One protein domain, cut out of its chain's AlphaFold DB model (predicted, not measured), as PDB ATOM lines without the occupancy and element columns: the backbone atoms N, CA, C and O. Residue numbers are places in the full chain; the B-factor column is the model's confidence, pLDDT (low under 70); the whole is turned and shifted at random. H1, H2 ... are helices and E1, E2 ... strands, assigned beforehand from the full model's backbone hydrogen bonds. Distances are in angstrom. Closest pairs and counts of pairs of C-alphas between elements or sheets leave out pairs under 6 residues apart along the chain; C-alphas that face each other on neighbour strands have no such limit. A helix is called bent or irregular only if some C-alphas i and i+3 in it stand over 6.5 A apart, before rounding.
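AT A GLANCE: This is residues 300 to 481 of the 551 residues of a protein of Campylobacter lari (UniProt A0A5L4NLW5). One long, strongly twisted sheet, curled like part of a barrel, is the core, with H1 in the hollow of the curl between E2 and E7, and H2 and H3 on the other side of its parallel end. At the opposite end H5, H6 and H7 cluster, H7 reaching the sheet with residues 445 to 449. The printed part has 182 residues, with seven named helices and eight named strands running E1 H1 E2 H2 E3 H3 E4 E5 H4 H5 H6 H7 E6 E7 E8. The mixed sheet has the order E2 E1 E3 E4 E5 E6 E7 E8; the class is mixed, helices and strands. The whole is compact, with a radius of gyration of the C-alphas of 18.5 A and spans of 55 by 48 by 28 A.

IN THESE COORDINATES: Find C-alpha 300 at (137.267, 197.274, 136.237), where E1, residues 300 to 302, begins. The other strands are E2, 321 to 324; E3, 347 to 353, 17.4 A; E4, 372 to 378, 19.6 A; E5, 384 to 388; E6, 451 to 456, 15.7 A; E7, 459 to 466, 18.0 A; and E8, 471 to 473, ending at C-alpha 473 (138.184, 214.823, 153.432). Look for helices at H1, 306 to 311; H2, 335 to 344; H3, 360 to 368; H4, 391 to 395; H5, 403 to 415, 18.6 A; H6, 418 to 430, 18.2 A; and H7, 435 to 449, 19.1 A. H7 is irregular, with C-alphas 436 and 439 7.7 A apart, and H4 only just, with C-alphas 391 and 394 6.6 A apart.

HOW THE PARTS SIT: Start at E3 and E4, parallel at 17 degrees, with N 374 and O 350 2.8 A apart, within hydrogen-bond range. E1, H1, E2 and E3, H3, E4 are strand-helix-strand units, parallel neighbours joined through a helix; E2, H2, E3 is a split one, with E1 between its strands; the three crossovers are right-handed. E4 and E5 form an antiparallel hairpin, N 377 to O 386 2.9 A. E6, E7, E8 are a meander, each strand the antiparallel neighbour of the one before, with N 454 to O 461 2.9 A and N 465 to O 472 2.9 A; E7 bends by 79 degrees at residue 463. H1 is on the sheet; its closest C-alphas to E7 are Ser 311 and Ile 459, 4.0 A. H2, H3, H4 and H7 only graze the sheet. H7, the hub, touches H5 about perpendicular at 86 degrees, closest C-alphas Ala 409 and Asn 443, 5.4 A. H6 and H7 only just touch, only at the corner, with 3 pairs of C-alphas within 8 A, closest Met 428 and Lys 435, 7.1 A. Every O i to N i+4 pair is within range in H2, H3, H5 and H6; in H7 8 of 11, in H1 0 of 2 but 3 of 3 O i to N i+3, in H4 0 of 1 but 1 of 2.

THE WHOLE: The C-alphas farthest apart, Tyr 332 and Gln 403, are 56.5 A apart. The printed part has no cut and no long link. Confidence is under 70 at residues 355 to 357; the mean pLDDT of the printed part is 90.0.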
ATOM      1  N   VAL A 300     135.833 197.015 136.148       94.62
ATOM      2  CA  VAL A 300     137.267 197.274 136.237       94.62
ATOM      3  C   VAL A 300     137.991 195.959 136.428       94.62
ATOM      4  O   VAL A 300     137.809 195.283 137.444       94.62
ATOM      5  N   LEU A 301     138.811 195.584 135.456       92.81
ATOM      6  CA  LEU A 301     139.660 194.414 135.562       92.81
ATOM      7  C   LEU A 301     140.789 194.682 136.557       92.81
ATOM      8  O   LEU A 301     141.475 195.699 136.488       92.81
ATOM      9  N   PHE A 302     140.995 193.736 137.464       90.44
ATOM     10  CA  PHE A 302     142.115 193.734 138.387       90.44
ATOM     11  C   PHE A 302     142.896 192.430 138.247       90.44
ATOM     12  O   PHE A 302     142.355 191.348 138.508       90.44
ATOM     13  N   VAL A 303     144.163 192.556 137.846       82.56
ATOM     14  CA  VAL A 303     145.088 191.445 137.592       82.56
ATOM     15  C   VAL A 303     146.200 191.477 138.636       82.56
ATOM     16  O   VAL A 303     147.283 191.999 138.409       82.56
ATOM     17  N   HIS A 304     145.902 190.969 139.828       78.56
ATOM     18  CA  HIS A 304     146.879 190.735 140.894       78.56
ATOM     19  C   HIS A 304     146.294 189.708 141.875       78.56
ATOM     20  O   HIS A 304     145.237 189.148 141.621       78.56
ATOM     21  N   SER A 305     146.945 189.466 143.010       76.25
ATOM     22  CA  SER A 305     146.415 188.727 144.162       76.25
ATOM     23  C   SER A 305     145.263 189.450 144.883       76.25
ATOM     24  O   SER A 305     145.240 190.675 145.039       76.25
ATOM     25  N   LYS A 306     144.271 188.677 145.343       77.75
ATOM     26  CA  LYS A 306     143.012 189.196 145.908       77.75
ATOM     27  C   LYS A 306     143.220 189.903 147.246       77.75
ATOM     28  O   LYS A 306     142.458 190.797 147.604       77.75
ATOM     29  N   GLU A 307     144.248 189.507 147.979       79.00
ATOM     30  CA  GLU A 307     144.639 190.057 149.272       79.00
ATOM     31  C   GLU A 307     144.960 191.551 149.163       79.00
ATOM     32  O   GLU A 307     144.645 192.315 150.073       79.00
ATOM     33  N   ILE A 308     145.500 192.004 148.027       81.88
ATOM     34  CA  ILE A 308     145.861 193.413 147.848       81.88
ATOM     35  C   ILE A 308     144.627 194.296 147.648       81.88
ATOM     36  O   ILE A 308     144.618 195.428 148.131       81.88
ATOM     37  N   LEU A 309     143.536 193.783 147.066       85.88
ATOM     38  CA  LEU A 309     142.270 194.529 147.000       85.88
ATOM     39  C   LEU A 309     141.771 194.925 148.391       85.88
ATOM     40  O   LEU A 309     141.199 195.998 148.566       85.88
ATOM     41  N   TYR A 310     142.019 194.080 149.394       85.38
ATOM     42  CA  TYR A 310     141.653 194.389 150.771       85.38
ATOM     43  C   TYR A 310     142.418 195.603 151.314       85.38
ATOM     44  O   TYR A 310     141.858 196.370 152.102       85.38
ATOM     45  N   SER A 311     143.656 195.810 150.855       87.88
ATOM     46  CA  SER A 311     144.506 196.916 151.300       87.88
ATOM     47  C   SER A 311     144.045 198.288 150.807       87.88
ATOM     48  O   SER A 311     144.213 199.277 151.515       87.88
ATOM     49  N   ILE A 312     143.396 198.337 149.640       90.81
ATOM     50  CA  ILE A 312     142.919 199.567 148.987       90.81
ATOM     51  C   ILE A 312     141.392 199.706 149.022       90.81
ATOM     52  O   ILE A 312     140.827 200.558 148.344       90.81
ATOM     53  N   LYS A 313     140.695 198.869 149.798       91.06
ATOM     54  CA  LYS A 313     139.227 198.739 149.758       91.06
ATOM     55  C   LYS A 313     138.451 200.049 149.928       91.06
ATOM     56  O   LYS A 313     137.310 200.133 149.487       91.06
ATOM     57  N   GLU A 314     139.042 201.047 150.583       92.94
ATOM     58  CA  GLU A 314     138.384 202.325 150.845       92.94
ATOM     59  C   GLU A 314     138.171 203.152 149.569       92.94
ATOM     60  O   GLU A 314     137.151 203.821 149.446       92.94
ATOM     61  N   ILE A 315     139.053 203.051 148.571       94.44
ATOM     62  CA  ILE A 315     138.905 203.804 147.312       94.44
ATOM     63  C   ILE A 315     138.025 203.095 146.279       94.44
ATOM     64  O   ILE A 315     137.474 203.744 145.392       94.44
ATOM     65  N   LEU A 316     137.861 201.771 146.394       94.94
ATOM     66  CA  LEU A 316     137.201 200.945 145.382       94.94
ATOM     67  C   LEU A 316     135.765 201.377 145.025       94.94
ATOM     68  O   LEU A 316     135.424 201.262 143.844       94.94
ATOM     69  N   PRO A 317     134.942 201.927 145.949       96.81
ATOM     70  CA  PRO A 317     133.642 202.498 145.595       96.81
ATOM     71  C   PRO A 317     133.669 203.533 144.474       96.81
ATOM     72  O   PRO A 317     132.667 203.696 143.789       96.81
ATOM     73  N   TYR A 318     134.793 204.217 144.276       96.31
ATOM     74  CA  TYR A 318     134.939 205.290 143.294       96.31
ATOM     75  C   TYR A 318     135.775 204.890 142.078       96.31
ATOM     76  O   TYR A 318     135.941 205.704 141.176       96.31
ATOM     77  N   ILE A 319     136.280 203.652 142.054       94.88
ATOM     78  CA  ILE A 319     136.999 203.074 140.912       94.88
ATOM     79  C   ILE A 319     136.032 202.325 139.993       94.88
ATOM     80  O   ILE A 319     136.085 202.498 138.780       94.88
ATOM     81  N   GLY A 320     135.147 201.508 140.575       94.75
ATOM     82  CA  GLY A 320     134.124 200.762 139.846       94.75
ATOM     83  C   GLY A 320     133.946 199.327 140.335       94.75
ATOM     84  O   GLY A 320     134.428 198.907 141.398       94.75
ATOM     85  N   ASN A 321     133.218 198.548 139.545       94.62
ATOM     86  CA  ASN A 321     132.885 197.163 139.817       94.62
ATOM     87  C   ASN A 321     134.089 196.258 139.525       94.62
ATOM     88  O   ASN A 321     134.297 195.807 138.400       94.62
ATOM     89  N   ILE A 322     134.882 195.963 140.559       93.94
ATOM     90  CA  ILE A 322     136.106 195.168 140.399       93.94
ATOM     91  C   ILE A 322     135.791 193.734 139.951       93.94
ATOM     92  O   ILE A 322     135.064 192.992 140.628       93.94
ATOM     93  N   ILE A 323     136.393 193.337 138.836       92.75
ATOM     94  CA  ILE A 323     136.434 191.985 138.294       92.75
ATOM     95  C   ILE A 323     137.849 191.460 138.499       92.75
ATOM     96  O   ILE A 323     138.799 191.884 137.850       92.75
ATOM     97  N   TYR A 324     137.982 190.523 139.429       89.94
ATOM     98  CA  TYR A 324     139.254 189.887 139.741       89.94
ATOM     99  C   TYR A 324     139.530 188.722 138.791       89.94
ATOM    100  O   TYR A 324     138.695 187.816 138.681       89.94
ATOM    101  N   ILE A 325     140.719 188.694 138.191       87.06
ATOM    102  CA  ILE A 325     141.250 187.517 137.499       87.06
ATOM    103  C   ILE A 325     142.693 187.304 137.961       87.06
ATOM    104  O   ILE A 325     143.490 188.236 137.953       87.06
ATOM    105  N   ASN A 326     143.023 186.080 138.382       84.62
ATOM    106  CA  ASN A 326     144.409 185.732 138.697       84.62
ATOM    107  C   ASN A 326     145.254 185.813 137.412       84.62
ATOM    108  O   ASN A 326     144.840 185.276 136.384       84.62
ATOM    109  N   GLU A 327     146.418 186.454 137.493       83.31
ATOM    110  CA  GLU A 327     147.385 186.585 136.401       83.31
ATOM    111  C   GLU A 327     147.714 185.233 135.741       83.31
ATOM    112  O   GLU A 327     147.698 185.134 134.515       83.31
ATOM    113  N   ASP A 328     147.867 184.161 136.528       84.69
ATOM    114  CA  ASP A 328     148.167 182.806 136.035       84.69
ATOM    115  C   ASP A 328     147.107 182.274 135.051       84.69
ATOM    116  O   ASP A 328     147.403 181.464 134.172       84.69
ATOM    117  N   ASN A 329     145.863 182.758 135.156       85.88
ATOM    118  CA  ASN A 329     144.770 182.370 134.261       85.88
ATOM    119  C   ASN A 329     144.783 183.129 132.923       85.88
ATOM    120  O   ASN A 329     143.999 182.793 132.031       85.88
ATOM    121  N   LEU A 330     145.612 184.167 132.800       86.44
ATOM    122  CA  LEU A 330     145.713 185.028 131.621       86.44
ATOM    123  C   LEU A 330     146.998 184.771 130.826       86.44
ATOM    124  O   LEU A 330     146.962 184.846 129.604       86.44
ATOM    125  N   ILE A 331     148.102 184.414 131.490       85.06
ATOM    126  CA  ILE A 331     149.443 184.304 130.879       85.06
ATOM    127  C   ILE A 331     149.497 183.351 129.671       85.06
ATOM    128  O   ILE A 331     150.245 183.596 128.728       85.06
ATOM    129  N   TYR A 332     148.712 182.271 129.678       86.56
ATOM    130  CA  TYR A 332     148.708 181.271 128.599       86.56
ATOM    131  C   TYR A 332     147.621 181.499 127.544       86.56
ATOM    132  O   TYR A 332     147.448 180.663 126.657       86.56
ATOM    133  N   LYS A 333     146.851 182.587 127.654       88.62
ATOM    134  CA  LYS A 333     145.759 182.879 126.729       88.62
ATOM    135  C   LYS A 333     146.260 183.611 125.498       88.62
ATOM    136  O   LYS A 333     147.082 184.519 125.574       88.62
ATOM    137  N   SER A 334     145.722 183.221 124.351       90.12
ATOM    138  CA  SER A 334     145.905 183.956 123.107       90.12
ATOM    139  C   SER A 334     145.219 185.323 123.174       90.12
ATOM    140  O   SER A 334     144.266 185.522 123.929       90.12
ATOM    141  N   GLN A 335     145.649 186.254 122.321       89.69
ATOM    142  CA  GLN A 335     145.057 187.591 122.223       89.69
ATOM    143  C   GLN A 335     143.527 187.547 122.043       89.69
ATOM    144  O   GLN A 335     142.799 188.231 122.753       89.69
ATOM    145  N   LYS A 336     143.032 186.660 121.165       90.75
ATOM    146  CA  LYS A 336     141.591 186.472 120.926       90.75
ATOM    147  C   LYS A 336     140.833 186.026 122.174       90.75
ATOM    148  O   LYS A 336     139.700 186.440 122.391       90.75
ATOM    149  N   GLU A 337     141.433 185.169 122.999       92.50
ATOM    150  CA  GLU A 337     140.797 184.739 124.245       92.50
ATOM    151  C   GLU A 337     140.759 185.869 125.280       92.50
ATOM    152  O   GLU A 337     139.769 185.996 125.999       92.50
ATOM    153  N   LEU A 338     141.807 186.696 125.353       91.31
ATOM    154  CA  LEU A 338     141.835 187.868 126.229       91.31
ATOM    155  C   LEU A 338     140.788 188.915 125.803       91.31
ATOM    156  O   LEU A 338     140.047 189.417 126.648       91.31
ATOM    157  N   GLU A 339     140.656 189.179 124.501       92.00
ATOM    158  CA  GLU A 339     139.611 190.045 123.928       92.00
ATOM    159  C   GLU A 339     138.194 189.503 124.202       92.00
ATOM    160  O   GLU A 339     137.290 190.270 124.549       92.00
ATOM    161  N   SER A 340     138.001 188.177 124.128       93.25
ATOM    162  CA  SER A 340     136.734 187.524 124.501       93.25
ATOM    163  C   SER A 340     136.401 187.774 125.969       93.25
ATOM    164  O   SER A 340     135.281 188.166 126.287       93.25
ATOM    165  N   ILE A 341     137.381 187.638 126.872       92.06
ATOM    166  CA  ILE A 341     137.192 187.908 128.306       92.06
ATOM    167  C   ILE A 341     136.771 189.362 128.540       92.06
ATOM    168  O   ILE A 341     135.857 189.602 129.332       92.06
ATOM    169  N   ILE A 342     137.419 190.319 127.870       91.94
ATOM    170  CA  ILE A 342     137.094 191.750 127.970       91.94
ATOM    171  C   ILE A 342     135.656 192.005 127.525       91.94
ATOM    172  O   ILE A 342     134.893 192.639 128.254       91.94
ATOM    173  N   THR A 343     135.268 191.447 126.380       92.88
ATOM    174  CA  THR A 343     133.938 191.634 125.790       92.88
ATOM    175  C   THR A 343     132.845 190.971 126.631       92.88
ATOM    176  O   THR A 343     131.870 191.618 127.006       92.88
ATOM    177  N   GLU A 344     133.015 189.696 126.992       94.06
ATOM    178  CA  GLU A 344     132.046 188.918 127.777       94.06
ATOM    179  C   GLU A 344     131.798 189.518 129.160       94.06
ATOM    180  O   GLU A 344     130.678 189.490 129.673       94.06
ATOM    181  N   LYS A 345     132.852 190.052 129.785       93.62
ATOM    182  CA  LYS A 345     132.770 190.686 131.104       93.62
ATOM    183  C   LYS A 345     132.498 192.186 131.029       93.62
ATOM    184  O   LYS A 345     132.425 192.811 132.086       93.62
ATOM    185  N   GLN A 346     132.340 192.738 129.824       93.88
ATOM    186  CA  GLN A 346     132.109 194.161 129.572       93.88
ATOM    187  C   GLN A 346     133.113 195.040 130.329       93.88
ATOM    188  O   GLN A 346     132.713 195.924 131.079       93.88
ATOM    189  N   ILE A 347     134.405 194.713 130.241       94.25
ATOM    190  CA  ILE A 347     135.475 195.434 130.941       94.25
ATOM    191  C   ILE A 347     135.699 196.781 130.248       94.25
ATOM    192  O   ILE A 347     135.925 196.822 129.045       94.25
ATOM    193  N   HIS A 348     135.665 197.864 131.028       92.25
ATOM    194  CA  HIS A 348     135.878 199.234 130.544       92.25
ATOM    195  C   HIS A 348     137.213 199.821 131.019       92.25
ATOM    196  O   HIS A 348     137.757 200.711 130.373       92.25
ATOM    197  N   LYS A 349     137.732 199.334 132.157       92.62
ATOM    198  CA  LYS A 349     138.958 199.848 132.779       92.62
ATOM    199  C   LYS A 349     139.865 198.728 133.270       92.62
ATOM    200  O   LYS A 349     139.376 197.658 133.642       92.62
ATOM    201  N   VAL A 350     141.162 198.996 133.373       91.44
ATOM    202  CA  VAL A 350     142.144 198.119 134.027       91.44
ATOM    203  C   VAL A 350     142.776 198.863 135.199       91.44
ATOM    204  O   VAL A 350     143.294 199.959 135.029       91.44
ATOM    205  N   LEU A 351     142.737 198.279 136.399       91.19
ATOM    206  CA  LEU A 351     143.399 198.823 137.586       91.19
ATOM    207  C   LEU A 351     144.776 198.176 137.761       91.19
ATOM    208  O   LEU A 351     144.863 196.973 138.019       91.19
ATOM    209  N   LEU A 352     145.829 198.988 137.689       87.00
ATOM    210  CA  LEU A 352     147.221 198.574 137.873       87.00
ATOM    211  C   LEU A 352     147.786 199.138 139.179       87.00
ATOM    212  O   LEU A 352     147.681 200.334 139.449       87.00
ATOM    213  N   LEU A 353     148.422 198.286 139.984       83.88
ATOM    214  CA  LEU A 353     149.083 198.682 141.230       83.88
ATOM    215  C   LEU A 353     150.594 198.726 141.029       83.88
ATOM    216  O   LEU A 353     151.178 197.680 140.764       83.88
ATOM    217  N   ASN A 354     151.224 199.894 141.190       71.75
ATOM    218  CA  ASN A 354     152.669 200.083 140.988       71.75
ATOM    219  C   ASN A 354     153.179 199.413 139.690       71.75
ATOM    220  O   ASN A 354     154.180 198.705 139.721       71.75
ATOM    221  N   GLU A 355     152.428 199.540 138.587       61.16
ATOM    222  CA  GLU A 355     152.710 198.895 137.285       61.16
ATOM    223  C   GLU A 355     152.814 197.352 137.290       61.16
ATOM    224  O   GLU A 355     153.201 196.752 136.292       61.16
ATOM    225  N   CYS A 356     152.447 196.669 138.375       59.66
ATOM    226  CA  CYS A 356     152.673 195.234 138.521       59.66
ATOM    227  C   CYS A 356     151.618 194.394 137.782       59.66
ATOM    228  O   CYS A 356     150.679 193.883 138.390       59.66
ATOM    229  N   ILE A 357     151.827 194.198 136.482       65.38
ATOM    230  CA  ILE A 357     151.589 192.903 135.834       65.38
ATOM    231  C   ILE A 357     152.978 192.323 135.587       65.38
ATOM    232  O   ILE A 357     153.789 192.942 134.906       65.38
ATOM    233  N   LYS A 358     153.288 191.168 136.185       71.44
ATOM    234  CA  LYS A 358     154.639 190.591 136.099       71.44
ATOM    235  C   LYS A 358     154.975 190.167 134.676       71.44
ATOM    236  O   LYS A 358     156.139 190.178 134.289       71.44
ATOM    237  N   ASN A 359     153.968 189.757 133.914       77.94
ATOM    238  CA  ASN A 359     154.117 189.402 132.516       77.94
ATOM    239  C   ASN A 359     154.086 190.647 131.607       77.94
ATOM    240  O   ASN A 359     153.025 191.222 131.364       77.94
ATOM    241  N   GLU A 360     155.242 191.017 131.052       81.44
ATOM    242  CA  GLU A 360     155.385 192.174 130.154       81.44
ATOM    243  C   GLU A 360     154.489 192.092 128.908       81.44
ATOM    244  O   GLU A 360     153.910 193.100 128.515       81.44
ATOM    245  N   ASN A 361     154.290 190.901 128.327       82.25
ATOM    246  CA  ASN A 361     153.405 190.737 127.165       82.25
ATOM    247  C   ASN A 361     151.943 191.029 127.522       82.25
ATOM    248  O   ASN A 361     151.194 191.562 126.709       82.25
ATOM    249  N   LEU A 362     151.526 190.666 128.737       83.12
ATOM    250  CA  LEU A 362     150.175 190.925 129.219       83.12
ATOM    251  C   LEU A 362     149.980 192.413 129.548       83.12
ATOM    252  O   LEU A 362     148.921 192.966 129.256       83.12
ATOM    253  N   LEU A 363     151.001 193.068 130.108       82.69
ATOM    254  CA  LEU A 363     150.999 194.516 130.318       82.69
ATOM    255  C   LEU A 363     150.907 195.272 128.985       82.69
ATOM    256  O   LEU A 363     150.039 196.128 128.838       82.69
ATOM    257  N   ASP A 364     151.746 194.914 128.012       84.06
ATOM    258  CA  ASP A 364     151.756 195.488 126.663       84.06
ATOM    259  C   ASP A 364     150.416 195.264 125.940       84.06
ATOM    260  O   ASP A 364     149.881 196.184 125.322       84.06
ATOM    261  N   PHE A 365     149.811 194.082 126.094       86.56
ATOM    262  CA  PHE A 365     148.464 193.808 125.592       86.56
ATOM    263  C   PHE A 365     147.426 194.782 126.167       86.56
ATOM    264  O   PHE A 365     146.693 195.404 125.400       86.56
ATOM    265  N   PHE A 366     147.370 194.960 127.493       83.88
ATOM    266  CA  PHE A 366     146.409 195.886 128.103       83.88
ATOM    267  C   PHE A 366     146.689 197.352 127.764       83.88
ATOM    268  O   PHE A 366     145.740 198.114 127.624       83.88
ATOM    269  N   GLN A 367     147.955 197.738 127.587       81.31
ATOM    270  CA  GLN A 367     148.345 199.092 127.172       81.31
ATOM    271  C   GLN A 367     148.000 199.414 125.715       81.31
ATOM    272  O   GLN A 367     147.806 200.580 125.382       81.31
ATOM    273  N   LYS A 368     147.922 198.402 124.844       83.75
ATOM    274  CA  LYS A 368     147.547 198.560 123.429       83.75
ATOM    275  C   LYS A 368     146.042 198.527 123.180       83.75
ATOM    276  O   LYS A 368     145.608 198.841 122.072       83.75
ATOM    277  N   LEU A 369     145.259 198.112 124.169       80.25
ATOM    278  CA  LEU A 369     143.807 198.104 124.078       80.25
ATOM    279  C   LEU A 369     143.234 199.502 124.296       80.25
ATOM    280  O   LEU A 369     143.764 200.294 125.069       80.25
ATOM    281  N   ASP A 370     142.093 199.763 123.661       82.94
ATOM    282  CA  ASP A 370     141.290 200.970 123.876       82.94
ATOM    283  C   ASP A 370     140.499 200.863 125.197       82.94
ATOM    284  O   ASP A 370     139.270 200.793 125.221       82.94
ATOM    285  N   LEU A 371     141.226 200.725 126.311       86.00
ATOM    286  CA  LEU A 371     140.698 200.657 127.672       86.00
ATOM    287  C   LEU A 371     141.334 201.751 128.529       86.00
ATOM    288  O   LEU A 371     142.521 202.045 128.407       86.00
ATOM    289  N   ASP A 372     140.559 202.302 129.460       89.25
ATOM    290  CA  ASP A 372     141.082 203.260 130.432       89.25
ATOM    291  C   ASP A 372     141.933 202.530 131.488       89.25
ATOM    292  O   ASP A 372     141.485 201.574 132.132       89.25
ATOM    293  N   ILE A 373     143.182 202.959 131.665       88.56
ATOM    294  CA  ILE A 373     144.114 202.354 132.619       88.56
ATOM    295  C   ILE A 373     144.197 203.241 133.845       88.56
ATOM    296  O   ILE A 373     144.771 204.319 133.795       88.56
ATOM    297  N   VAL A 374     143.704 202.750 134.977       91.19
ATOM    298  CA  VAL A 374     143.817 203.437 136.262       91.19
ATOM    299  C   VAL A 374     145.066 202.941 136.980       91.19
ATOM    300  O   VAL A 374     145.145 201.784 137.399       91.19
ATOM    301  N   TYR A 375     146.032 203.829 137.168       89.19
ATOM    302  CA  TYR A 375     147.227 203.574 137.960       89.19
ATOM    303  C   TYR A 375     146.966 203.900 139.425       89.19
ATOM    304  O   TYR A 375     146.429 204.960 139.737       89.19
ATOM    305  N   PHE A 376     147.381 203.012 140.321       91.56
ATOM    306  CA  PHE A 376     147.472 203.252 141.755       91.56
ATOM    307  C   PHE A 376     148.934 203.112 142.164       91.56
ATOM    308  O   PHE A 376     149.497 202.014 142.139       91.56
ATOM    309  N   GLU A 377     149.548 204.221 142.549       90.62
ATOM    310  CA  GLU A 377     150.979 204.292 142.836       90.62
ATOM    311  C   GLU A 377     151.239 205.016 144.149       90.62
ATOM    312  O   GLU A 377     150.437 205.829 144.620       90.62
ATOM    313  N   LYS A 378     152.382 204.721 144.772       90.88
ATOM    314  CA  LYS A 378     152.831 205.504 145.919       90.88
ATOM    315  C   LYS A 378     153.239 206.899 145.439       90.88
ATOM    316  O   LYS A 378     154.055 207.021 144.536       90.88
ATOM    317  N   GLY A 379     152.669 207.940 146.044       92.12
ATOM    318  CA  GLY A 379     153.047 209.315 145.725       92.12
ATOM    319  C   GLY A 379     154.389 209.703 146.354       92.12
ATOM    320  O   GLY A 379     154.872 209.040 147.275       92.12
ATOM    321  N   ILE A 380     154.975 210.805 145.874       93.38
ATOM    322  CA  ILE A 380     156.276 211.297 146.358       93.38
ATOM    323  C   ILE A 380     156.199 211.924 147.757       93.38
ATOM    324  O   ILE A 380     157.213 212.031 148.441       93.38
ATOM    325  N   LEU A 381     155.000 212.333 148.191       95.00
ATOM    326  CA  LEU A 381     154.775 212.875 149.531       95.00
ATOM    327  C   LEU A 381     154.530 211.738 150.542       95.00
ATOM    328  O   LEU A 381     153.939 210.707 150.185       95.00
ATOM    329  N   PRO A 382     154.900 211.897 151.824       93.56
ATOM    330  CA  PRO A 382     154.579 210.909 152.849       93.56
ATOM    331  C   PRO A 382     153.083 210.602 152.910       93.56
ATOM    332  O   PRO A 382     152.247 211.489 152.744       93.56
ATOM    333  N   GLU A 383     152.741 209.326 153.123       94.06
ATOM    334  CA  GLU A 383     151.344 208.854 153.205       94.06
ATOM    335  C   GLU A 383     150.465 209.172 151.974       94.06
ATOM    336  O   GLU A 383     149.263 208.927 151.996       94.06
ATOM    337  N   SER A 384     151.060 209.624 150.866       95.62
ATOM    338  CA  SER A 384     150.328 209.966 149.646       95.62
ATOM    339  C   SER A 384     150.260 208.810 148.648       95.62
ATOM    340  O   SER A 384     151.106 207.903 148.658       95.62
ATOM    341  N   TYR A 385     149.226 208.827 147.812       94.94
ATOM    342  CA  TYR A 385     148.952 207.853 146.762       94.94
ATOM    343  C   TYR A 385     148.419 208.578 145.525       94.94
ATOM    344  O   TYR A 385     147.511 209.407 145.628       94.94
ATOM    345  N   LEU A 386     148.983 208.250 144.367       93.88
ATOM    346  CA  LEU A 386     148.513 208.704 143.066       93.88
ATOM    347  C   LEU A 386     147.490 207.706 142.536       93.88
ATOM    348  O   LEU A 386     147.780 206.514 142.466       93.88
ATOM    349  N   ILE A 387     146.306 208.196 142.171       93.25
ATOM    350  CA  ILE A 387     145.264 207.387 141.540       93.25
ATOM    351  C   ILE A 387     144.764 208.145 140.314       93.25
ATOM    352  O   ILE A 387     144.058 209.142 140.453       93.25
ATOM    353  N   THR A 388     145.180 207.727 139.121       90.44
ATOM    354  CA  THR A 388     144.917 208.488 137.890       90.44
ATOM    355  C   THR A 388     144.931 207.609 136.648       90.44
ATOM    356  O   THR A 388     145.590 206.573 136.635       90.44
ATOM    357  N   SER A 389     144.233 208.052 135.604       88.00
ATOM    358  CA  SER A 389     144.330 207.506 134.250       88.00
ATOM    359  C   SER A 389     145.509 208.061 133.441       88.00
ATOM    360  O   SER A 389     145.930 207.465 132.455       88.00
ATOM    361  N   ASN A 390     146.095 209.186 133.873       86.62
ATOM    362  CA  ASN A 390     147.197 209.854 133.182       86.62
ATOM    363  C   ASN A 390     148.368 210.126 134.137       86.62
ATOM    364  O   ASN A 390     148.302 211.006 134.994       86.62
ATOM    365  N   LYS A 391     149.491 209.427 133.950       79.19
ATOM    366  CA  LYS A 391     150.708 209.632 134.760       79.19
ATOM    367  C   LYS A 391     151.302 211.030 134.637       79.19
ATOM    368  O   LYS A 391     151.855 211.550 135.605       79.19
ATOM    369  N   ASN A 392     151.147 211.661 133.477       84.88
ATOM    370  CA  ASN A 392     151.663 213.004 133.236       84.88
ATOM    371  C   ASN A 392     150.845 214.084 133.946       84.88
ATOM    372  O   ASN A 392     151.296 215.221 134.023       84.88
ATOM    373  N   LYS A 393     149.709 213.728 134.560       85.19
ATOM    374  CA  LYS A 393     148.880 214.653 135.337       85.19
ATOM    375  C   LYS A 393     149.642 215.328 136.479       85.19
ATOM    376  O   LYS A 393     149.305 216.437 136.870       85.19
ATOM    377  N   MET A 394     150.707 214.701 136.989       85.38
ATOM    378  CA  MET A 394     151.627 215.325 137.952       85.38
ATOM    379  C   MET A 394     152.310 216.600 137.432       85.38
ATOM    380  O   MET A 394     152.745 217.413 138.242       85.38
ATOM    381  N   LEU A 395     152.420 216.770 136.114       86.94
ATOM    382  CA  LEU A 395     153.092 217.896 135.459       86.94
ATOM    383  C   LEU A 395     152.120 219.025 135.076       86.94
ATOM    384  O   LEU A 395     152.557 220.106 134.696       86.94
ATOM    385  N   GLU A 396     150.812 218.793 135.188       87.94
ATOM    386  CA  GLU A 396     149.742 219.702 134.754       87.94
ATOM    387  C   GLU A 396     149.282 220.624 135.902       87.94
ATOM    388  O   GLU A 396     148.087 220.750 136.171       87.94
ATOM    389  N   PHE A 397     150.225 221.229 136.632       86.00
ATOM    390  CA  PHE A 397     149.910 222.090 137.777       86.00
ATOM    391  C   PHE A 397     149.892 223.580 137.408       86.00
ATOM    392  O   PHE A 397     150.768 224.079 136.700       86.00
ATOM    393  N   ASP A 398     148.903 224.306 137.934       82.06
ATOM    394  CA  ASP A 398     148.769 225.745 137.716       82.06
ATOM    395  C   ASP A 398     149.813 226.542 138.512       82.06
ATOM    396  O   ASP A 398     150.093 226.261 139.680       82.06
ATOM    397  N   LYS A 399     150.337 227.612 137.903       83.38
ATOM    398  CA  LYS A 399     151.284 228.548 138.540       83.38
ATOM    399  C   LYS A 399     150.592 229.733 139.219       83.38
ATOM    400  O   LYS A 399     151.136 230.834 139.292       83.38
ATOM    401  N   THR A 400     149.371 229.523 139.702       86.56
ATOM    402  CA  THR A 400     148.577 230.538 140.404       86.56
ATOM    403  C   THR A 400     148.102 229.991 141.741       86.56
ATOM    404  O   THR A 400     147.435 228.962 141.773       86.56
ATOM    405  N   LEU A 401     148.426 230.694 142.827       85.19
ATOM    406  CA  LEU A 401     147.996 230.366 144.185       85.19
ATOM    407  C   LEU A 401     147.558 231.621 144.928       85.19
ATOM    408  O   LEU A 401     148.117 232.703 144.733       85.19
ATOM    409  N   TYR A 402     146.619 231.445 145.848       88.75
ATOM    410  CA  TYR A 402     146.319 232.441 146.868       88.75
ATOM    411  C   TYR A 402     147.352 232.392 148.004       88.75
ATOM    412  O   TYR A 402     147.996 231.371 148.260       88.75
ATOM    413  N   GLN A 403     147.495 233.498 148.739       89.00
ATOM    414  CA  GLN A 403     148.488 233.622 149.815       89.00
ATOM    415  C   GLN A 403     148.325 232.554 150.913       89.00
ATOM    416  O   GLN A 403     149.316 232.071 151.470       89.00
ATOM    417  N   ASP A 404     147.086 232.158 151.204       90.81
ATOM    418  CA  ASP A 404     146.793 231.115 152.187       90.81
ATOM    419  C   ASP A 404     147.272 229.735 151.717       90.81
ATOM    420  O   ASP A 404     147.817 228.973 152.514       90.81
ATOM    421  N   GLU A 405     147.157 229.430 150.422       91.25
ATOM    422  CA  GLU A 405     147.624 228.164 149.840       91.25
ATOM    423  C   GLU A 405     149.150 228.072 149.862       91.25
ATOM    424  O   GLU A 405     149.706 227.054 150.274       91.25
ATOM    425  N   ILE A 406     149.839 229.168 149.519       88.81
ATOM    426  CA  ILE A 406     151.303 229.272 149.648       88.81
ATOM    427  C   ILE A 406     151.716 229.031 151.104       88.81
ATOM    428  O   ILE A 406     152.663 228.294 151.391       88.81
ATOM    429  N   THR A 407     150.997 229.641 152.048       92.06
ATOM    430  CA  THR A 407     151.271 229.487 153.480       92.06
ATOM    431  C   THR A 407     151.089 228.033 153.924       92.06
ATOM    432  O   THR A 407     151.957 227.494 154.612       92.06
ATOM    433  N   GLN A 408     150.013 227.371 153.492       91.38
ATOM    434  CA  GLN A 408     149.752 225.962 153.792       91.38
ATOM    435  C   GLN A 408     150.808 225.028 153.190       91.38
ATOM    436  O   GLN A 408     151.321 224.164 153.903       91.38
ATOM    437  N   ALA A 409     151.189 225.225 151.924       92.94
ATOM    438  CA  ALA A 409     152.225 224.433 151.263       92.94
ATOM    439  C   ALA A 409     153.576 224.552 151.990       92.94
ATOM    440  O   ALA A 409     154.219 223.546 152.297       92.94
ATOM    441  N   ARG A 410     153.972 225.772 152.374       93.94
ATOM    442  CA  ARG A 410     155.209 226.012 153.136       93.94
ATOM    443  C   ARG A 410     155.173 225.411 154.535       93.94
ATOM    444  O   ARG A 410     156.191 224.902 155.002       93.94
ATOM    445  N   LEU A 411     154.033 225.479 155.224       94.69
ATOM    446  CA  LEU A 411     153.864 224.831 156.528       94.69
ATOM    447  C   LEU A 411     153.980 223.310 156.406       94.69
ATOM    448  O   LEU A 411     154.645 222.691 157.235       94.69
ATOM    449  N   TYR A 412     153.406 222.727 155.352       94.12
ATOM    450  CA  TYR A 412     153.552 221.307 155.064       94.12
ATOM    451  C   TYR A 412     155.019 220.932 154.819       94.12
ATOM    452  O   TYR A 412     155.538 220.071 155.523       94.12
ATOM    453  N   LEU A 413     155.728 221.630 153.926       94.25
ATOM    454  CA  LEU A 413     157.154 221.394 153.651       94.25
ATOM    455  C   LEU A 413     158.031 221.472 154.911       94.25
ATOM    456  O   LEU A 413     158.917 220.642 155.112       94.25
ATOM    457  N   LYS A 414     157.753 222.433 155.803       95.38
ATOM    458  CA  LYS A 414     158.451 222.566 157.095       95.38
ATOM    459  C   LYS A 414     158.193 221.404 158.057       95.38
ATOM    460  O   LYS A 414     159.007 221.181 158.947       95.38
ATOM    461  N   SER A 415     157.067 220.709 157.914       95.12
ATOM    462  CA  SER A 415     156.727 219.538 158.732       95.12
ATOM    463  C   SER A 415     157.400 218.248 158.252       95.12
ATOM    464  O   SER A 415     157.456 217.276 159.004       95.12
ATOM    465  N   LEU A 416     157.910 218.236 157.017       94.69
ATOM    466  CA  LEU A 416     158.550 217.071 156.418       94.69
ATOM    467  C   LEU A 416     159.960 216.840 156.963       94.69
ATOM    468  O   LEU A 416     160.674 217.767 157.352       94.69
ATOM    469  N   SER A 417     160.389 215.577 156.928       95.50
ATOM    470  CA  SER A 417     161.783 215.221 157.184       95.50
ATOM    471  C   SER A 417     162.702 215.793 156.095       95.50
ATOM    472  O   SER A 417     162.262 216.146 154.997       95.50
ATOM    473  N   LYS A 418     164.009 215.869 156.377       94.50
ATOM    474  CA  LYS A 418     164.990 216.266 155.356       94.50
ATOM    475  C   LYS A 418     164.959 215.312 154.154       94.50
ATOM    476  O   LYS A 418     164.952 215.776 153.024       94.50
ATOM    477  N   GLU A 419     164.870 214.009 154.411       94.62
ATOM    478  CA  GLU A 419     164.814 212.979 153.368       94.62
ATOM    479  C   GLU A 419     163.594 213.153 152.451       94.62
ATOM    480  O   GLU A 419     163.715 213.045 151.234       94.62
ATOM    481  N   ASP A 420     162.425 213.463 153.012       94.50
ATOM    482  CA  ASP A 420     161.209 213.656 152.215       94.50
ATOM    483  C   ASP A 420     161.258 214.952 151.399       94.50
ATOM    484  O   ASP A 420     160.837 214.967 150.244       94.50
ATOM    485  N   ASN A 421     161.834 216.024 151.953       94.00
ATOM    486  CA  ASN A 421     162.090 217.245 151.189       94.00
ATOM    487  C   ASN A 421     163.071 216.996 150.031       94.00
ATOM    488  O   ASN A 421     162.831 217.456 148.912       94.00
ATOM    489  N   ASP A 422     164.136 216.225 150.267       94.50
ATOM    490  CA  ASP A 422     165.113 215.862 149.237       94.50
ATOM    491  C   ASP A 422     164.462 215.013 148.125       94.50
ATOM    492  O   ASP A 422     164.732 215.245 146.947       94.50
ATOM    493  N   LYS A 423     163.540 214.093 148.457       94.75
ATOM    494  CA  LYS A 423     162.757 213.328 147.459       94.75
ATOM    495  C   LYS A 423     161.948 214.236 146.534       94.75
ATOM    496  O   LYS A 423     161.959 214.019 145.325       94.75
ATOM    497  N   ILE A 424     161.274 215.252 147.079       95.12
ATOM    498  CA  ILE A 424     160.477 216.202 146.284       95.12
ATOM    499  C   ILE A 424     161.385 216.988 145.335       95.12
ATOM    500  O   ILE A 424     161.105 217.070 144.141       95.12
ATOM    501  N   LEU A 425     162.490 217.532 145.850       94.62
ATOM    502  CA  LEU A 425     163.426 218.322 145.049       94.62
ATOM    503  C   LEU A 425     164.087 217.483 143.949       94.62
ATOM    504  O   LEU A 425     164.176 217.940 142.812       94.62
ATOM    505  N   ASN A 426     164.501 216.253 144.260       95.44
ATOM    506  CA  ASN A 426     165.071 215.337 143.273       95.44
ATOM    507  C   ASN A 426     164.058 214.993 142.176       95.44
ATOM    508  O   ASN A 426     164.413 215.006 141.000       95.44
ATOM    509  N   PHE A 427     162.793 214.755 142.540       93.75
ATOM    510  CA  PHE A 427     161.725 214.517 141.571       93.75
ATOM    511  C   PHE A 427     161.497 215.730 140.658       93.75
ATOM    512  O   PHE A 427     161.370 215.576 139.444       93.75
ATOM    513  N   MET A 428     161.479 216.948 141.216       94.50
ATOM    514  CA  MET A 428     161.347 218.173 140.420       94.50
ATOM    515  C   MET A 428     162.493 218.318 139.413       94.50
ATOM    516  O   MET A 428     162.235 218.621 138.251       94.50
ATOM    517  N   VAL A 429     163.736 218.040 139.821       94.81
ATOM    518  CA  VAL A 429     164.897 218.043 138.913       94.81
ATOM    519  C   VAL A 429     164.744 216.985 137.820       94.81
ATOM    520  O   VAL A 429     164.911 217.305 136.647       94.81
ATOM    521  N   GLU A 430     164.379 215.750 138.177       94.25
ATOM    522  CA  GLU A 430     164.178 214.653 137.218       94.25
ATOM    523  C   GLU A 430     163.121 214.998 136.155       94.25
ATOM    524  O   GLU A 430     163.267 214.649 134.984       94.25
ATOM    525  N   LYS A 431     162.057 215.704 136.554       92.62
ATOM    526  CA  LYS A 431     160.959 216.110 135.667       92.62
ATOM    527  C   LYS A 431     161.111 217.510 135.064       92.62
ATOM    528  O   LYS A 431     160.172 217.984 134.433       92.62
ATOM    529  N   ASN A 432     162.274 218.154 135.204       92.75
ATOM    530  CA  ASN A 432     162.549 219.509 134.703       92.75
ATOM    531  C   ASN A 432     161.549 220.581 135.196       92.75
ATOM    532  O   ASN A 432     161.182 221.490 134.451       92.75
ATOM    533  N   ILE A 433     161.102 220.484 136.449       93.00
ATOM    534  CA  ILE A 433     160.241 221.477 137.103       93.00
ATOM    535  C   ILE A 433     161.123 222.542 137.775       93.00
ATOM    536  O   ILE A 433     162.046 222.201 138.519       93.00
ATOM    537  N   ASP A 434     160.844 223.832 137.543       91.81
ATOM    538  CA  ASP A 434     161.599 224.933 138.163       91.81
ATOM    539  C   ASP A 434     161.449 224.888 139.693       91.81
ATOM    540  O   ASP A 434     160.351 224.784 140.237       91.81
ATOM    541  N   LYS A 435     162.565 225.005 140.416       89.75
ATOM    542  CA  LYS A 435     162.587 225.054 141.881       89.75
ATOM    543  C   LYS A 435     161.787 226.237 142.443       89.75
ATOM    544  O   LYS A 435     161.274 226.139 143.556       89.75
ATOM    545  N   ASN A 436     161.665 227.332 141.692       90.88
ATOM    546  CA  ASN A 436     160.823 228.470 142.066       90.88
ATOM    547  C   ASN A 436     159.331 228.105 142.114       90.88
ATOM    548  O   ASN A 436     158.564 228.769 142.810       90.88
ATOM    549  N   ASP A 437     158.934 227.019 141.446       93.06
ATOM    550  CA  ASP A 437     157.557 226.534 141.414       93.06
ATOM    551  C   ASP A 437     157.219 225.576 142.575       93.06
ATOM    552  O   ASP A 437     156.123 225.016 142.613       93.06
ATOM    553  N   LEU A 438     158.126 225.374 143.542       93.56
ATOM    554  CA  LEU A 438     157.970 224.388 144.623       93.56
ATOM    555  C   LEU A 438     156.643 224.532 145.386       93.56
ATOM    556  O   LEU A 438     155.971 223.534 145.637       93.56
ATOM    557  N   ASP A 439     156.252 225.760 145.736       93.62
ATOM    558  CA  ASP A 439     155.010 226.013 146.476       93.62
ATOM    559  C   ASP A 439     153.770 225.624 145.640       93.62
ATOM    560  O   ASP A 439     152.844 224.995 146.160       93.62
ATOM    561  N   PHE A 440     153.779 225.935 144.338       93.69
ATOM    562  CA  PHE A 440     152.717 225.593 143.379       93.69
ATOM    563  C   PHE A 440     152.592 224.085 143.207       93.69
ATOM    564  O   PHE A 440     151.509 223.518 143.364       93.69
ATOM    565  N   PHE A 441     153.727 223.436 142.958       94.62
ATOM    566  CA  PHE A 441     153.803 222.000 142.766       94.62
ATOM    567  C   PHE A 441     153.294 221.250 144.001       94.62
ATOM    568  O   PHE A 441     152.405 220.406 143.901       94.62
ATOM    569  N   VAL A 442     153.773 221.608 145.195       94.69
ATOM    570  CA  VAL A 442     153.363 220.952 146.446       94.69
ATOM    571  C   VAL A 442     151.886 221.195 146.752       94.69
ATOM    572  O   VAL A 442     151.190 220.253 147.138       94.69
ATOM    573  N   ASN A 443     151.372 222.414 146.542       94.25
ATOM    574  CA  ASN A 443     149.946 222.687 146.725       94.25
ATOM    575  C   ASN A 443     149.086 221.817 145.801       94.25
ATOM    576  O   ASN A 443     148.115 221.209 146.256       94.25
ATOM    577  N   PHE A 444     149.465 221.707 144.527       94.31
ATOM    578  CA  PHE A 444     148.770 220.868 143.557       94.31
ATOM    579  C   PHE A 444     148.754 219.395 143.978       94.31
ATOM    580  O   PHE A 444     147.687 218.771 144.010       94.31
ATOM    581  N   LEU A 445     149.904 218.850 144.390       94.50
ATOM    582  CA  LEU A 445     149.987 217.474 144.880       94.50
ATOM    583  C   LEU A 445     149.047 217.240 146.067       94.50
ATOM    584  O   LEU A 445     148.313 216.255 146.087       94.50
ATOM    585  N   ILE A 446     149.023 218.155 147.039       93.25
ATOM    586  CA  ILE A 446     148.221 217.997 148.256       93.25
ATOM    587  C   ILE A 446     146.725 218.171 147.981       93.25
ATOM    588  O   ILE A 446     145.904 217.409 148.499       93.25
ATOM    589  N   ASN A 447     146.340 219.197 147.224       90.94
ATOM    590  CA  ASN A 447     144.953 219.664 147.147       90.94
ATOM    591  C   ASN A 447     144.197 219.208 145.903       90.94
ATOM    592  O   ASN A 447     142.964 219.193 145.918       90.94
ATOM    593  N   VAL A 448     144.911 218.782 144.866       90.81
ATOM    594  CA  VAL A 448     144.303 218.390 143.596       90.81
ATOM    595  C   VAL A 448     144.571 216.928 143.286       90.81
ATOM    596  O   VAL A 448     143.625 216.216 142.953       90.81
ATOM    597  N   LEU A 449     145.820 216.479 143.414       93.94
ATOM    598  CA  LEU A 449     146.230 215.220 142.806       93.94
ATOM    599  C   LEU A 449     146.207 214.015 143.748       93.94
ATOM    600  O   LEU A 449     145.639 212.981 143.406       93.94
ATOM    601  N   TYR A 450     146.861 214.100 144.904       96.19
ATOM    602  CA  TYR A 450     147.084 212.920 145.730       96.19
ATOM    603  C   TYR A 450     145.937 212.631 146.685       96.19
ATOM    604  O   TYR A 450     145.374 213.517 147.331       96.19
ATOM    605  N   CYS A 451     145.658 211.340 146.829       97.00
ATOM    606  CA  CYS A 451     144.958 210.797 147.979       97.00
ATOM    607  C   CYS A 451     145.952 210.626 149.134       97.00
ATOM    608  O   CYS A 451     147.122 210.323 148.909       97.00
ATOM    609  N   PHE A 452     145.486 210.763 150.372       96.88
ATOM    610  CA  PHE A 452     146.308 210.577 151.561       96.88
ATOM    611  C   PHE A 452     145.687 209.552 152.497       96.88
ATOM    612  O   PHE A 452     144.496 209.616 152.825       96.88
ATOM    613  N   GLY A 453     146.513 208.608 152.939       95.81
ATOM    614  CA  GLY A 453     146.089 207.539 153.820       95.81
ATOM    615  C   GLY A 453     147.234 206.918 154.601       95.81
ATOM    616  O   GLY A 453     148.366 206.805 154.132       95.81
ATOM    617  N   LYS A 454     146.911 206.467 155.809       93.19
ATOM    618  CA  LYS A 454     147.864 205.809 156.694       93.19
ATOM    619  C   LYS A 454     147.732 204.303 156.560       93.19
ATOM    620  O   LYS A 454     146.631 203.758 156.649       93.19
ATOM    621  N   LYS A 455     148.857 203.614 156.366       90.25
ATOM    622  CA  LYS A 455     148.877 202.150 156.398       90.25
ATOM    623  C   LYS A 455     148.751 201.686 157.849       90.25
ATOM    624  O   LYS A 455     149.648 201.906 158.658       90.25
ATOM    625  N   GLU A 456     147.637 201.042 158.175       87.38
ATOM    626  CA  GLU A 456     147.397 200.399 159.463       87.38
ATOM    627  C   GLU A 456     147.182 198.902 159.233       87.38
ATOM    628  O   GLU A 456     146.199 198.490 158.614       87.38
ATOM    629  N   GLN A 457     148.104 198.077 159.742       83.31
ATOM    630  CA  GLN A 457     148.170 196.648 159.410       83.31
ATOM    631  C   GLN A 457     148.289 196.463 157.880       83.31
ATOM    632  O   GLN A 457     149.193 197.023 157.262       83.31
ATOM    633  N   GLU A 458     147.362 195.722 157.269       84.31
ATOM    634  CA  GLU A 458     147.316 195.452 155.827       84.31
ATOM    635  C   GLU A 458     146.344 196.368 155.063       84.31
ATOM    636  O   GLU A 458     146.062 196.108 153.900       84.31
ATOM    637  N   ILE A 459     145.797 197.419 155.689       89.00
ATOM    638  CA  ILE A 459     144.827 198.333 155.062       89.00
ATOM    639  C   ILE A 459     145.377 199.756 155.044       89.00
ATOM    640  O   ILE A 459     145.919 200.239 156.036       89.00
ATOM    641  N   ILE A 460     145.188 200.453 153.928       93.25
ATOM    642  CA  ILE A 460     145.377 201.897 153.839       93.25
ATOM    643  C   ILE A 460     144.065 202.558 154.253       93.25
ATOM    644  O   ILE A 460     143.044 202.387 153.585       93.25
ATOM    645  N   LYS A 461     144.095 203.296 155.364       94.00
ATOM    646  CA  LYS A 461     142.968 204.111 155.814       94.00
ATOM    647  C   LYS A 461     143.125 205.530 155.291       94.00
ATOM    648  O   LYS A 461     144.016 206.257 155.736       94.00
ATOM    649  N   PHE A 462     142.294 205.909 154.333       95.69
ATOM    650  CA  PHE A 462     142.353 207.207 153.681       95.69
ATOM    651  C   PHE A 462     141.650 208.262 154.530       95.69
ATOM    652  O   PHE A 462     140.497 208.095 154.916       95.69
ATOM    653  N   TYR A 463     142.335 209.374 154.790       96.38
ATOM    654  CA  TYR A 463     141.732 210.580 155.370       96.38
ATOM    655  C   TYR A 463     141.487 211.667 154.321       96.38
ATOM    656  O   TYR A 463     140.726 212.601 154.570       96.38
ATOM    657  N   LYS A 464     142.087 211.546 153.131       96.94
ATOM    658  CA  LYS A 464     141.800 212.402 151.978       96.94
ATOM    659  C   LYS A 464     141.742 211.557 150.711       96.94
ATOM    660  O   LYS A 464     142.677 210.817 150.420       96.94
ATOM    661  N   ILE A 465     140.658 211.674 149.957       96.56
ATOM    662  CA  ILE A 465     140.482 211.021 148.658       96.56
ATOM    663  C   ILE A 465     140.309 212.132 147.630       96.56
ATOM    664  O   ILE A 465     139.359 212.900 147.725       96.56
ATOM    665  N   ASN A 466     141.227 212.210 146.675       95.62
ATOM    666  CA  ASN A 466     141.203 213.128 145.545       95.62
ATOM    667  C   ASN A 466     141.217 212.295 144.261       95.62
ATOM    668  O   ASN A 466     142.269 211.868 143.795       95.62
ATOM    669  N   LEU A 467     140.031 212.033 143.729       93.25
ATOM    670  CA  LEU A 467     139.807 211.372 142.449       93.25
ATOM    671  C   LEU A 467     139.099 212.351 141.511       93.25
ATOM    672  O   LEU A 467     138.473 213.314 141.960       93.25
ATOM    673  N   GLU A 468     139.163 212.093 140.209       86.06
ATOM    674  CA  GLU A 468     138.571 212.969 139.184       86.06
ATOM    675  C   GLU A 468     137.066 213.175 139.384       86.06
ATOM    676  O   GLU A 468     136.553 214.283 139.251       86.06
ATOM    677  N   ASN A 469     136.371 212.110 139.778       87.50
ATOM    678  CA  ASN A 469     134.936 212.072 140.033       87.50
ATOM    679  C   ASN A 469     134.552 212.342 141.497       87.50
ATOM    680  O   ASN A 469     133.367 212.524 141.791       87.50
ATOM    681  N   LYS A 470     135.502 212.324 142.442       92.94
ATOM    682  CA  LYS A 470     135.179 212.391 143.871       92.94
ATOM    683  C   LYS A 470     136.313 212.979 144.706       92.94
ATOM    684  O   LYS A 470     137.419 212.448 144.745       92.94
ATOM    685  N   LYS A 471     135.986 214.019 145.478       94.75
ATOM    686  CA  LYS A 471     136.842 214.567 146.538       94.75
ATOM    687  C   LYS A 471     136.205 214.343 147.905       94.75
ATOM    688  O   LYS A 471     135.011 214.589 148.070       94.75
ATOM    689  N   ILE A 472     136.979 213.851 148.869       95.69
ATOM    690  CA  ILE A 472     136.541 213.586 150.245       95.69
ATOM    691  C   ILE A 472     137.663 213.947 151.205       95.69
ATOM    692  O   ILE A 472     138.823 213.608 150.975       95.69
ATOM    693  N   PHE A 473     137.294 214.575 152.314       96.44
ATOM    694  CA  PHE A 473     138.184 214.823 153.432       96.44
ATOM    695  C   PHE A 473     137.520 214.365 154.729       96.44
ATOM    696  O   PHE A 473     136.381 214.736 155.018       96.44
ATOM    697  N   PHE A 474     138.244 213.572 155.514       97.19
ATOM    698  CA  PHE A 474     137.822 213.131 156.833       97.19
ATOM    699  C   PHE A 474     138.667 213.808 157.903       97.19
ATOM    700  O   PHE A 474     139.894 213.786 157.866       97.19
ATOM    701  N   LYS A 475     137.983 214.375 158.896       96.12
ATOM    702  CA  LYS A 475     138.609 214.999 160.064       96.12
ATOM    703  C   LYS A 475     139.162 213.952 161.029       96.12
ATOM    704  O   LYS A 475     140.169 214.195 161.682       96.12
ATOM    705  N   ASP A 476     138.482 212.813 161.136       94.88
ATOM    706  CA  ASP A 476     138.893 211.701 161.989       94.88
ATOM    707  C   ASP A 476     138.394 210.367 161.423       94.88
ATOM    708  O   ASP A 476     137.202 210.187 161.183       94.88
ATOM    709  N   ILE A 477     139.316 209.426 161.232       93.94
ATOM    710  CA  ILE A 477     139.070 208.078 160.702       93.94
ATOM    711  C   ILE A 477     139.175 206.992 161.781       93.94
ATOM    712  O   ILE A 477     139.153 205.796 161.469       93.94
ATOM    713  N   GLN A 478     139.312 207.375 163.053       94.19
ATOM    714  CA  GLN A 478     139.332 206.448 164.179       94.19
ATOM    715  C   GLN A 478     137.929 205.933 164.502       94.19
ATOM    716  O   GLN A 478     136.913 206.504 164.101       94.19
ATOM    717  N   LYS A 479     137.861 204.787 165.180       95.75
ATOM    718  CA  LYS A 479     136.583 204.223 165.626       95.75
ATOM    719  C   LYS A 479     135.961 205.098 166.711       95.75
ATOM    720  O   LYS A 479     136.671 205.612 167.574       95.75
ATOM    721  N   SER A 480     134.633 205.180 166.717       95.19
ATOM    722  CA  SER A 480     133.888 205.818 167.804       95.19
ATOM    723  C   SER A 480     134.072 205.017 169.088       95.19
ATOM    724  O   SER A 480     133.675 203.851 169.143       95.19
ATOM    725  N   LYS A 481     134.657 205.636 170.116       95.38
ATOM    726  CA  LYS A 481     134.911 204.993 171.409       95.38
ATOM    727  C   LYS A 481     133.747 205.203 172.367       95.38
ATOM    728  O   LYS A 481     133.334 206.338 172.586       95.38
TER     729      LYS A 481